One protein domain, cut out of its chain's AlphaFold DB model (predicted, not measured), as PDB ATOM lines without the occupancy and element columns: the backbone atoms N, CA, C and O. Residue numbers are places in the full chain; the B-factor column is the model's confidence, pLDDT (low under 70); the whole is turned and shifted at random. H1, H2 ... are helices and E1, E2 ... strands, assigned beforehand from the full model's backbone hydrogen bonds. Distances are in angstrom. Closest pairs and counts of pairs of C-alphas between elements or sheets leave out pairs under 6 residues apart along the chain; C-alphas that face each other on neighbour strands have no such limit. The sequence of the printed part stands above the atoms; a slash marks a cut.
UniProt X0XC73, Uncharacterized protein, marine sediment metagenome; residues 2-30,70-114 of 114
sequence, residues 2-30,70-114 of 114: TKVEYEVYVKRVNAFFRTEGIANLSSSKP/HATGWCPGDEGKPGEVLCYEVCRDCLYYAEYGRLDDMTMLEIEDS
ATOM      1  N   THR A   2     -42.042-174.000  13.156       87.56
ATOM      2  CA  THR A   2     -42.889-172.812  12.918       87.56
ATOM      3  C   THR A   2     -42.048-171.579  12.571       87.56
ATOM      4  O   THR A   2     -40.848-171.550  12.852       87.56
ATOM      5  N   LYS A   3     -42.662-170.509  12.043       86.00
ATOM      6  CA  LYS A   3     -41.969-169.225  11.783       86.00
ATOM      7  C   LYS A   3     -41.291-168.658  13.028       86.00
ATOM      8  O   LYS A   3     -40.141-168.233  12.972       86.00
ATOM      9  N   VAL A   4     -41.974-168.719  14.172       88.94
ATOM     10  CA  VAL A   4     -41.426-168.255  15.456       88.94
ATOM     11  C   VAL A   4     -40.221-169.102  15.875       88.94
ATOM     12  O   VAL A   4     -39.205-168.565  16.315       88.94
ATOM     13  N   GLU A   5     -40.296-170.424  15.711       88.44
ATOM     14  CA  GLU A   5     -39.164-171.315  15.985       88.44
ATOM     15  C   GLU A   5     -37.984-171.052  15.044       88.44
ATOM     16  O   GLU A   5     -36.838-171.095  15.492       88.44
ATOM     17  N   TYR A   6     -38.256-170.731  13.776       89.75
ATOM     18  CA  TYR A   6     -37.233-170.379  12.796       89.75
ATOM     19  C   TYR A   6     -36.529-169.065  13.146       89.75
ATOM     20  O   TYR A   6     -35.302-169.004  13.157       89.75
ATOM     21  N   GLU A   7     -37.262-168.023  13.541       90.50
ATOM     22  CA  GLU A   7     -36.651-166.774  14.009       90.50
ATOM     23  C   GLU A   7     -35.763-166.988  15.242       90.50
ATOM     24  O   GLU A   7     -34.683-166.400  15.360       90.50
ATOM     25  N   VAL A   8     -36.204-167.837  16.175       92.62
ATOM     26  CA  VAL A   8     -35.408-168.215  17.350       92.62
ATOM     27  C   VAL A   8     -34.167-169.001  16.932       92.62
ATOM     28  O   VAL A   8     -33.086-168.745  17.462       92.62
ATOM     29  N   TYR A   9     -34.295-169.921  15.977       93.06
ATOM     30  CA  TYR A   9     -33.180-170.669  15.401       93.06
ATOM     31  C   TYR A   9     -32.132-169.732  14.786       93.06
ATOM     32  O   TYR A   9     -30.975-169.763  15.207       93.06
ATOM     33  N   VAL A  10     -32.543-168.827  13.893       93.94
ATOM     34  CA  VAL A  10     -31.664-167.843  13.240       93.94
ATOM     35  C   VAL A  10     -30.935-166.980  14.270       93.94
ATOM     36  O   VAL A  10     -29.732-166.746  14.161       93.94
ATOM     37  N   LYS A  11     -31.634-166.524  15.318       95.12
ATOM     38  CA  LYS A  11     -31.014-165.749  16.405       95.12
ATOM     39  C   LYS A  11     -29.925-166.536  17.132       95.12
ATOM     40  O   LYS A  11     -28.901-165.942  17.463       95.12
ATOM     41  N   ARG A  12     -30.131-167.834  17.375       95.88
ATOM     42  CA  ARG A  12     -29.154-168.699  18.054       95.88
ATOM     43  C   ARG A  12     -27.932-168.968  17.188       95.88
ATOM     44  O   ARG A  12     -26.832-168.748  17.671       95.88
ATOM     45  N   VAL A  13     -28.125-169.325  15.919       95.06
ATOM     46  CA  VAL A  13     -27.011-169.531  14.981       95.06
ATOM     47  C   VAL A  13     -26.176-168.253  14.860       95.06
ATOM     48  O   VAL A  13     -24.974-168.271  15.081       95.06
ATOM     49  N   ASN A  14     -26.810-167.098  14.648       94.19
ATOM     50  CA  ASN A  14     -26.082-165.828  14.582       94.19
ATOM     51  C   ASN A  14     -25.385-165.456  15.901       94.19
ATOM     52  O   ASN A  14     -24.364-164.772  15.891       94.19
ATOM     53  N   ALA A  15     -25.948-165.843  17.049       96.19
ATOM     54  CA  ALA A  15     -25.298-165.640  18.338       96.19
ATOM     55  C   ALA A  15     -24.074-166.544  18.502       96.19
ATOM     56  O   ALA A  15     -23.064-166.060  19.002       96.19
ATOM     57  N   PHE A  16     -24.143-167.793  18.043       96.81
ATOM     58  CA  PHE A  16     -23.027-168.735  18.041       96.81
ATOM     59  C   PHE A  16     -21.837-168.182  17.249       96.81
ATOM     60  O   PHE A  16     -20.785-167.966  17.835       96.81
ATOM     61  N   PHE A  17     -22.029-167.788  15.983       95.31
ATOM     62  CA  PHE A  17     -20.953-167.209  15.159       95.31
ATOM     63  C   PHE A  17     -20.287-165.987  15.809       95.31
ATOM     64  O   PHE A  17     -19.070-165.842  15.778       95.31
ATOM     65  N   ARG A  18     -21.077-165.112  16.447       94.56
ATOM     66  CA  ARG A  18     -20.536-163.946  17.163       94.56
ATOM     67  C   ARG A  18     -19.804-164.305  18.453       94.56
ATOM     68  O   ARG A  18     -18.861-163.609  18.802       94.56
ATOM     69  N   THR A  19     -20.288-165.305  19.184       94.19
ATOM     70  CA  THR A  19     -19.736-165.688  20.494       94.19
ATOM     71  C   THR A  19     -18.437-166.459  20.321       94.19
ATOM     72  O   THR A  19     -17.459-166.142  20.983       94.19
ATOM     73  N   GLU A  20     -18.423-167.401  19.380       93.25
ATOM     74  CA  GLU A  20     -17.235-168.182  19.033       93.25
ATOM     75  C   GLU A  20     -16.237-167.394  18.173       93.25
ATOM     76  O   GLU A  20     -15.098-167.811  17.998       93.25
ATOM     77  N   GLY A  21     -16.656-166.261  17.598       93.00
ATOM     78  CA  GLY A  21     -15.803-165.435  16.744       93.00
ATOM     79  C   GLY A  21     -15.466-166.076  15.396       93.00
ATOM     80  O   GLY A  21     -14.538-165.634  14.730       93.00
ATOM     81  N   ILE A  22     -16.205-167.103  14.970       93.38
ATOM     82  CA  ILE A  22     -15.936-167.822  13.721       93.38
ATOM     83  C   ILE A  22     -16.578-167.134  12.510       93.38
ATOM     84  O   ILE A  22     -17.681-166.592  12.577       93.38
ATOM     85  N   ALA A  23     -15.890-167.184  11.371       91.44
ATOM     86  CA  ALA A  23     -16.341-166.606  10.107       91.44
ATOM     87  C   ALA A  23     -17.148-167.589   9.244       91.44
ATOM     88  O   ALA A  23     -17.920-167.169   8.384       91.44
ATOM     89  N   ASN A  24     -16.963-168.892   9.448       91.25
ATOM     90  CA  ASN A  24     -17.621-169.953   8.696       91.25
ATOM     91  C   ASN A  24     -17.829-171.195   9.571       91.25
ATOM     92  O   ASN A  24     -17.303-171.290  10.679       91.25
ATOM     93  N   LEU A  25     -18.595-172.145   9.039       91.62
ATOM     94  CA  LEU A  25     -18.750-173.481   9.595       91.62
ATOM     95  C   LEU A  25     -18.848-174.468   8.427       91.62
ATOM     96  O   LEU A  25     -19.720-174.318   7.573       91.62
ATOM     97  N   SER A  26     -17.948-175.441   8.368       87.69
ATOM     98  CA  SER A  26     -17.869-176.455   7.308       87.69
ATOM     99  C   SER A  26     -17.749-177.843   7.914       87.69
ATOM    100  O   SER A  26     -17.220-177.975   9.012       87.69
ATOM    101  N   SER A  27     -18.207-178.885   7.219       82.81
ATOM    102  CA  SER A  27     -17.950-180.253   7.671       82.81
ATOM    103  C   SER A  27     -16.447-180.539   7.658       82.81
ATOM    104  O   SER A  27     -15.743-180.190   6.707       82.81
ATOM    105  N   SER A  28     -15.945-181.166   8.721       71.38
ATOM    106  CA  SER A  28     -14.561-181.638   8.753       71.38
ATOM    107  C   SER A  28     -14.431-182.850   7.840       71.38
ATOM    108  O   SER A  28     -15.162-183.831   8.004       71.38
ATOM    109  N   LYS A  29     -13.509-182.803   6.878       61.97
ATOM    110  CA  LYS A  29     -13.199-183.982   6.068       61.97
ATOM    111  C   LYS A  29     -12.388-185.000   6.882       61.97
ATOM    112  O   LYS A  29     -11.668-184.599   7.791       61.97
ATOM    113  N   PRO A  30     -12.442-186.299   6.537       52.25
ATOM    114  CA  PRO A  30     -11.710-187.347   7.259       52.25
ATOM    115  C   PRO A  30     -10.183-187.208   7.193       52.25
ATOM    116  O   PRO A  30      -9.475-187.756   8.034       52.25
ATOM    117  N   HIS A  70     -19.484-183.551  12.508       87.00
ATOM    118  CA  HIS A  70     -18.268-182.872  12.912       87.00
ATOM    119  C   HIS A  70     -18.027-181.697  11.967       87.00
ATOM    120  O   HIS A  70     -18.061-181.830  10.739       87.00
ATOM    121  N   ALA A  71     -17.826-180.525  12.556       88.06
ATOM    122  CA  ALA A  71     -17.660-179.287  11.831       88.06
ATOM    123  C   ALA A  71     -16.450-178.506  12.331       88.06
ATOM    124  O   ALA A  71     -16.100-178.539  13.509       88.06
ATOM    125  N   THR A  72     -15.837-177.761  11.424       90.12
ATOM    126  CA  THR A  72     -14.762-176.816  11.703       90.12
ATOM    127  C   THR A  72     -15.226-175.398  11.411       90.12
ATOM    128  O   THR A  72     -15.945-175.149  10.442       90.12
ATOM    129  N   GLY A  73     -14.820-174.458  12.258       90.56
ATOM    130  CA  GLY A  73     -15.029-173.030  12.050       90.56
ATOM    131  C   GLY A  73     -13.714-172.269  12.135       90.56
ATOM    132  O   GLY A  73     -12.898-172.525  13.017       90.56
ATOM    133  N   TRP A  74     -13.499-171.335  11.213       91.38
ATOM    134  CA  TRP A  74     -12.318-170.478  11.203       91.38
ATOM    135  C   TRP A  74     -12.546-169.234  12.056       91.38
ATOM    136  O   TRP A  74     -13.392-168.404  11.720       91.38
ATOM    137  N   CYS A  75     -11.762-169.080  13.118       91.12
ATOM    138  CA  CYS A  75     -11.665-167.850  13.887       91.12
ATOM    139  C   CYS A  75     -10.527-166.990  13.300       91.12
ATOM    140  O   CYS A  75      -9.352-167.370  13.400       91.12
ATOM    141  N   PRO A  76     -10.828-165.855  12.638       90.00
ATOM    142  CA  PRO A  76      -9.791-164.946  12.177       90.00
ATOM    143  C   PRO A  76      -9.071-164.357  13.393       90.00
ATOM    144  O   PRO A  76      -9.691-163.755  14.264       90.00
ATOM    145  N   GLY A  77      -7.753-164.541  13.453       85.25
ATOM    146  CA  GLY A  77      -6.940-163.987  14.531       85.25
ATOM    147  C   GLY A  77      -6.936-162.457  14.520       85.25
ATOM    148  O   GLY A  77      -7.145-161.823  13.483       85.25
ATOM    149  N   ASP A  78      -6.675-161.869  15.684       86.19
ATOM    150  CA  ASP A  78      -6.487-160.424  15.832       86.19
ATOM    151  C   ASP A  78      -5.119-159.961  15.304       86.19
ATOM    152  O   ASP A  78      -4.235-160.758  14.982       86.19
ATOM    153  N   GLU A  79      -4.901-158.644  15.276       83.56
ATOM    154  CA  GLU A  79      -3.610-158.055  14.922       83.56
ATOM    155  C   GLU A  79      -2.467-158.669  15.759       83.56
ATOM    156  O   GLU A  79      -2.389-158.514  16.979       83.56
ATOM    157  N   GLY A  80      -1.577-159.403  15.085       79.06
ATOM    158  CA  GLY A  80      -0.436-160.077  15.707       79.06
ATOM    159  C   GLY A  80      -0.698-161.496  16.231       79.06
ATOM    160  O   GLY A  80       0.233-162.102  16.762       79.06
ATOM    161  N   LYS A  81      -1.904-162.056  16.064       85.19
ATOM    162  CA  LYS A  81      -2.206-163.465  16.361       85.19
ATOM    163  C   LYS A  81      -2.618-164.215  15.088       85.19
ATOM    164  O   LYS A  81      -3.429-163.702  14.322       85.19
ATOM    165  N   PRO A  82      -2.075-165.421  14.832       88.06
ATOM    166  CA  PRO A  82      -2.585-166.254  13.751       88.06
ATOM    167  C   PRO A  82      -4.039-166.634  14.045       88.06
ATOM    168  O   PRO A  82      -4.410-166.799  15.206       88.06
ATOM    169  N   GLY A  83      -4.853-166.763  12.997       88.00
ATOM    170  CA  GLY A  83      -6.178-167.353  13.154       88.00
ATOM    171  C   GLY A  83      -6.087-168.830  13.517       88.00
ATOM    172  O   GLY A  83      -5.060-169.480  13.294       88.00
ATOM    173  N   GLU A  84      -7.172-169.343  14.076       88.56
ATOM    174  CA  GLU A  84      -7.274-170.719  14.535       88.56
ATOM    175  C   GLU A  84      -8.524-171.396  13.978       88.56
ATOM    176  O   GLU A  84      -9.538-170.759  13.687       88.56
ATOM    177  N   VAL A  85      -8.433-172.710  13.803       88.62
ATOM    178  CA  VAL A  85      -9.572-173.547  13.434       88.62
ATOM    179  C   VAL A  85     -10.111-174.175  14.713       88.62
ATOM    180  O   VAL A  85      -9.375-174.840  15.438       88.62
ATOM    181  N   LEU A  86     -11.398-173.967  14.964       88.25
ATOM    182  CA  LEU A  86     -12.144-174.518  16.090       88.25
ATOM    183  C   LEU A  86     -13.051-175.652  15.606       88.25
ATOM    184  O   LEU A  86     -13.431-175.685  14.433       88.25
ATOM    185  N   CYS A  87     -13.394-176.578  16.497       88.12
ATOM    186  CA  CYS A  87     -14.128-177.797  16.162       88.12
ATOM    187  C   CYS A  87     -15.417-177.894  16.960       88.12
ATOM    188  O   CYS A  87     -15.429-177.556  18.141       88.12
ATOM    189  N   TYR A  88     -16.471-178.369  16.301       89.75
ATOM    190  CA  TYR A  88     -17.819-178.397  16.844       89.75
ATOM    191  C   TYR A  88     -18.594-179.643  16.406       89.75
ATOM    192  O   TYR A  88     -18.352-180.215  15.343       89.75
ATOM    193  N   GLU A  89     -19.603-179.991  17.192       89.81
ATOM    194  CA  GLU A  89     -20.607-181.015  16.945       89.81
ATOM    195  C   GLU A  89     -21.972-180.353  16.728       89.81
ATOM    196  O   GLU A  89     -22.700-179.946  17.646       89.81
ATOM    197  N   VAL A  90     -22.353-180.234  15.461       91.88
ATOM    198  CA  VAL A  90     -23.522-179.448  15.053       91.88
ATOM    199  C   VAL A  90     -24.525-180.301  14.294       91.88
ATOM    200  O   VAL A  90     -24.213-181.371  13.789       91.88
ATOM    201  N   CYS A  91     -25.779-179.859  14.229       92.50
ATOM    202  CA  CYS A  91     -26.776-180.535  13.404       92.50
ATOM    203  C   CYS A  91     -26.644-180.123  11.933       92.50
ATOM    204  O   CYS A  91     -26.198-179.015  11.627       92.50
ATOM    205  N   ARG A  92     -27.124-180.983  11.030       89.50
ATOM    206  CA  ARG A  92     -27.092-180.755   9.578       89.50
ATOM    207  C   ARG A  92     -27.727-179.425   9.158       89.50
ATOM    208  O   ARG A  92     -27.157-178.716   8.337       89.50
ATOM    209  N   ASP A  93     -28.834-179.042   9.793       91.06
ATOM    210  CA  ASP A  93     -29.495-177.746   9.587       91.06
ATOM    211  C   ASP A  93     -28.538-176.558   9.796       91.06
ATOM    212  O   ASP A  93     -28.596-175.580   9.055       91.06
ATOM    213  N   CYS A  94     -27.653-176.631  10.800       93.19
ATOM    214  CA  CYS A  94     -26.710-175.555  11.120       93.19
ATOM    215  C   CYS A  94     -25.593-175.453  10.089       93.19
ATOM    216  O   CYS A  94     -25.228-174.341   9.725       93.19
ATOM    217  N   LEU A  95     -25.085-176.588   9.602       91.56
ATOM    218  CA  LEU A  95     -24.115-176.603   8.506       91.56
ATOM    219  C   LEU A  95     -24.725-176.040   7.226       91.56
ATOM    220  O   LEU A  95     -24.160-175.135   6.621       91.56
ATOM    221  N   TYR A  96     -25.921-176.505   6.871       90.69
ATOM    222  CA  TYR A  96     -26.620-176.004   5.695       90.69
ATOM    223  C   TYR A  96     -26.904-174.498   5.818       90.69
ATOM    224  O   TYR A  96     -26.635-173.727   4.901       90.69
ATOM    225  N   TYR A  97     -27.381-174.043   6.979       92.94
ATOM    226  CA  TYR A  97     -27.622-172.621   7.210       92.94
ATOM    227  C   TYR A  97     -26.337-171.788   7.151       92.94
ATOM    228  O   TYR A  97     -26.362-170.683   6.619       92.94
ATOM    229  N   ALA A  98     -25.223-172.293   7.683       91.94
ATOM    230  CA  ALA A  98     -23.935-171.610   7.613       91.94
ATOM    231  C   ALA A  98     -23.454-171.420   6.167       91.94
ATOM    232  O   ALA A  98     -22.883-170.379   5.848       91.94
ATOM    233  N   GLU A  99     -23.705-172.400   5.298       90.06
ATOM    234  CA  GLU A  99     -23.295-172.369   3.894       90.06
ATOM    235  C   GLU A  99     -24.230-171.513   3.022       90.06
ATOM    236  O   GLU A  99     -23.768-170.739   2.183       90.06
ATOM    237  N   TYR A 100     -25.545-171.606   3.239       88.69
ATOM    238  CA  TYR A 100     -26.553-171.033   2.337       88.69
ATOM    239  C   TYR A 100     -27.335-169.844   2.922       88.69
ATOM    240  O   TYR A 100     -28.123-169.212   2.216       88.69
ATOM    241  N   GLY A 101     -27.163-169.523   4.208       87.44
ATOM    242  CA  GLY A 101     -27.858-168.429   4.904       87.44
ATOM    243  C   GLY A 101     -29.350-168.673   5.174       87.44
ATOM    244  O   GLY A 101     -30.051-167.783   5.665       87.44
ATOM    245  N   ARG A 102     -29.855-169.865   4.846       84.94
ATOM    246  CA  ARG A 102     -31.239-170.316   5.049       84.94
ATOM    247  C   ARG A 102     -31.272-171.830   5.245       84.94
ATOM    248  O   ARG A 102     -30.300-172.500   4.915       84.94
ATOM    249  N   LEU A 103     -32.366-172.359   5.794       83.69
ATOM    250  CA  LEU A 103     -32.591-173.811   5.813       83.69
ATOM    251  C   LEU A 103     -32.908-174.322   4.403       83.69
ATOM    252  O   LEU A 103     -33.173-173.525   3.500       83.69
ATOM    253  N   ASP A 104     -32.845-175.639   4.214       78.25
ATOM    254  CA  ASP A 104     -33.106-176.255   2.917       78.25
ATOM    255  C   ASP A 104     -34.539-175.987   2.439       78.25
ATOM    256  O   ASP A 104     -35.450-175.732   3.230       78.25
ATOM    257  N   ASP A 105     -34.726-176.042   1.121       74.62
ATOM    258  CA  ASP A 105     -35.976-175.644   0.476       74.62
ATOM    259  C   ASP A 105     -37.190-176.444   0.986       74.62
ATOM    260  O   ASP A 105     -38.277-175.880   1.088       74.62
ATOM    261  N   MET A 106     -37.023-177.717   1.378       73.62
ATOM    262  CA  MET A 106     -38.118-178.509   1.956       73.62
ATOM    263  C   MET A 106     -38.501-177.985   3.338       73.62
ATOM    264  O   MET A 106     -39.678-177.750   3.606       73.62
ATOM    265  N   THR A 107     -37.513-177.733   4.196       76.94
ATOM    266  CA  THR A 107     -37.750-177.155   5.525       76.94
ATOM    267  C   THR A 107     -38.376-175.760   5.438       76.94
ATOM    268  O   THR A 107     -39.240-175.415   6.245       76.94
ATOM    269  N   MET A 108     -37.984-174.955   4.448       80.12
ATOM    270  CA  MET A 108     -38.557-173.624   4.233       80.12
ATOM    271  C   MET A 108     -40.035-173.681   3.823       80.12
ATOM    272  O   MET A 108     -40.818-172.880   4.332       80.12
ATOM    273  N   LEU A 109     -40.435-174.643   2.984       76.19
ATOM    274  CA  LEU A 109     -41.841-174.852   2.611       76.19
ATOM    275  C   LEU A 109     -42.709-175.213   3.829       76.19
ATOM    276  O   LEU A 109     -43.793-174.664   3.999       76.19
ATOM    277  N   GLU A 110     -42.216-176.070   4.725       77.69
ATOM    278  CA  GLU A 110     -42.951-176.462   5.942       77.69
ATOM    279  C   GLU A 110     -43.151-175.303   6.934       77.69
ATOM    280  O   GLU A 110     -44.117-175.284   7.702       77.69
ATOM    281  N   ILE A 111     -42.231-174.335   6.935       76.31
ATOM    282  CA  ILE A 111     -42.303-173.148   7.792       76.31
ATOM    283  C   ILE A 111     -43.367-172.162   7.286       76.31
ATOM    284  O   ILE A 111     -43.993-171.485   8.103       76.31
ATOM    285  N   GLU A 112     -43.584-172.044   5.970       61.50
ATOM    286  CA  GLU A 112     -44.534-171.077   5.397       61.50
ATOM    287  C   GLU A 112     -45.996-171.384   5.745       61.50
ATOM    288  O   GLU A 112     -46.759-170.441   5.995       61.50
ATOM    289  N   ASP A 113     -46.332-172.671   5.849       56.38
ATOM    290  CA  ASP A 113     -47.675-173.191   6.138       56.38
ATOM    291  C   ASP A 113     -48.043-173.222   7.640       56.38
ATOM    292  O   ASP A 113     -49.166-173.592   7.990       56.38
ATOM    293  N   SER A 114     -47.123-172.825   8.534       49.69
ATOM    294  CA  SER A 114     -47.299-172.838  10.002       49.69
ATOM    295  C   SER A 114     -47.552-171.463  10.628       49.69
ATOM    296  O   SER A 114     -46.950-170.454  10.177       49.69
TER     297      SER A 114
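What this domain is: This is residues 2 to 30 and 70 to 114 of the 114 residues of an uncharacterized protein of marine sediment metagenome (UniProt X0XC73). Long helix H1 forms one side of a loose, elongated shape; antiparallel strand hairpin E1-E2 lies near its last residues, short helix H2 crosswise near its middle and H3 at its beginning. The printed part has 74 residues, with three named helices and two named strands in the order H1, E1, E2, H2, H3 along the chain; it is mixed in class, with a radius of gyration of the C-alphas of 14.2 A and spans of 50 by 27 by 17 A.

How they stand to each other: H1, residues 3 to 20, and H3, residues 105 to 112, only just touch, with 3 pairs of C-alphas within 8 A, closest Lys 3 and Ile 111, 5.6 A; they run opposite ways at a steep tilt of 56 degrees. H2, residues 92 to 100, is close to H1 but not clearly touching: C-alphas 13 and 94, the closest, are 7.2 A apart, about perpendicular at 76 degrees. E1, residues 70 to 75, and E2, residues 84 to 90, form a hairpin at 145 degrees; N 73 and O 86, 2.9 A, are within hydrogen-bond range. In H1, H2 and H3 every O i to N i+4 pair is within range.

Where its parts are: H1, 25.8 A, begins at C-alpha 3 (-41.969, -169.225, 11.783). E1 measures 16.4 A, E2 18.5 A, H2 12.1 A and H3 10.9 A, ending at C-alpha 112 (-44.534, -171.077, 5.397).

The domain as a whole: Residues 31 to 69 are not printed; C-alphas 30 and 70 are 9.7 A apart. Of the links printed whole, none is long. pLDDT is under 70 at residues 29 to 30 and 112 to 114.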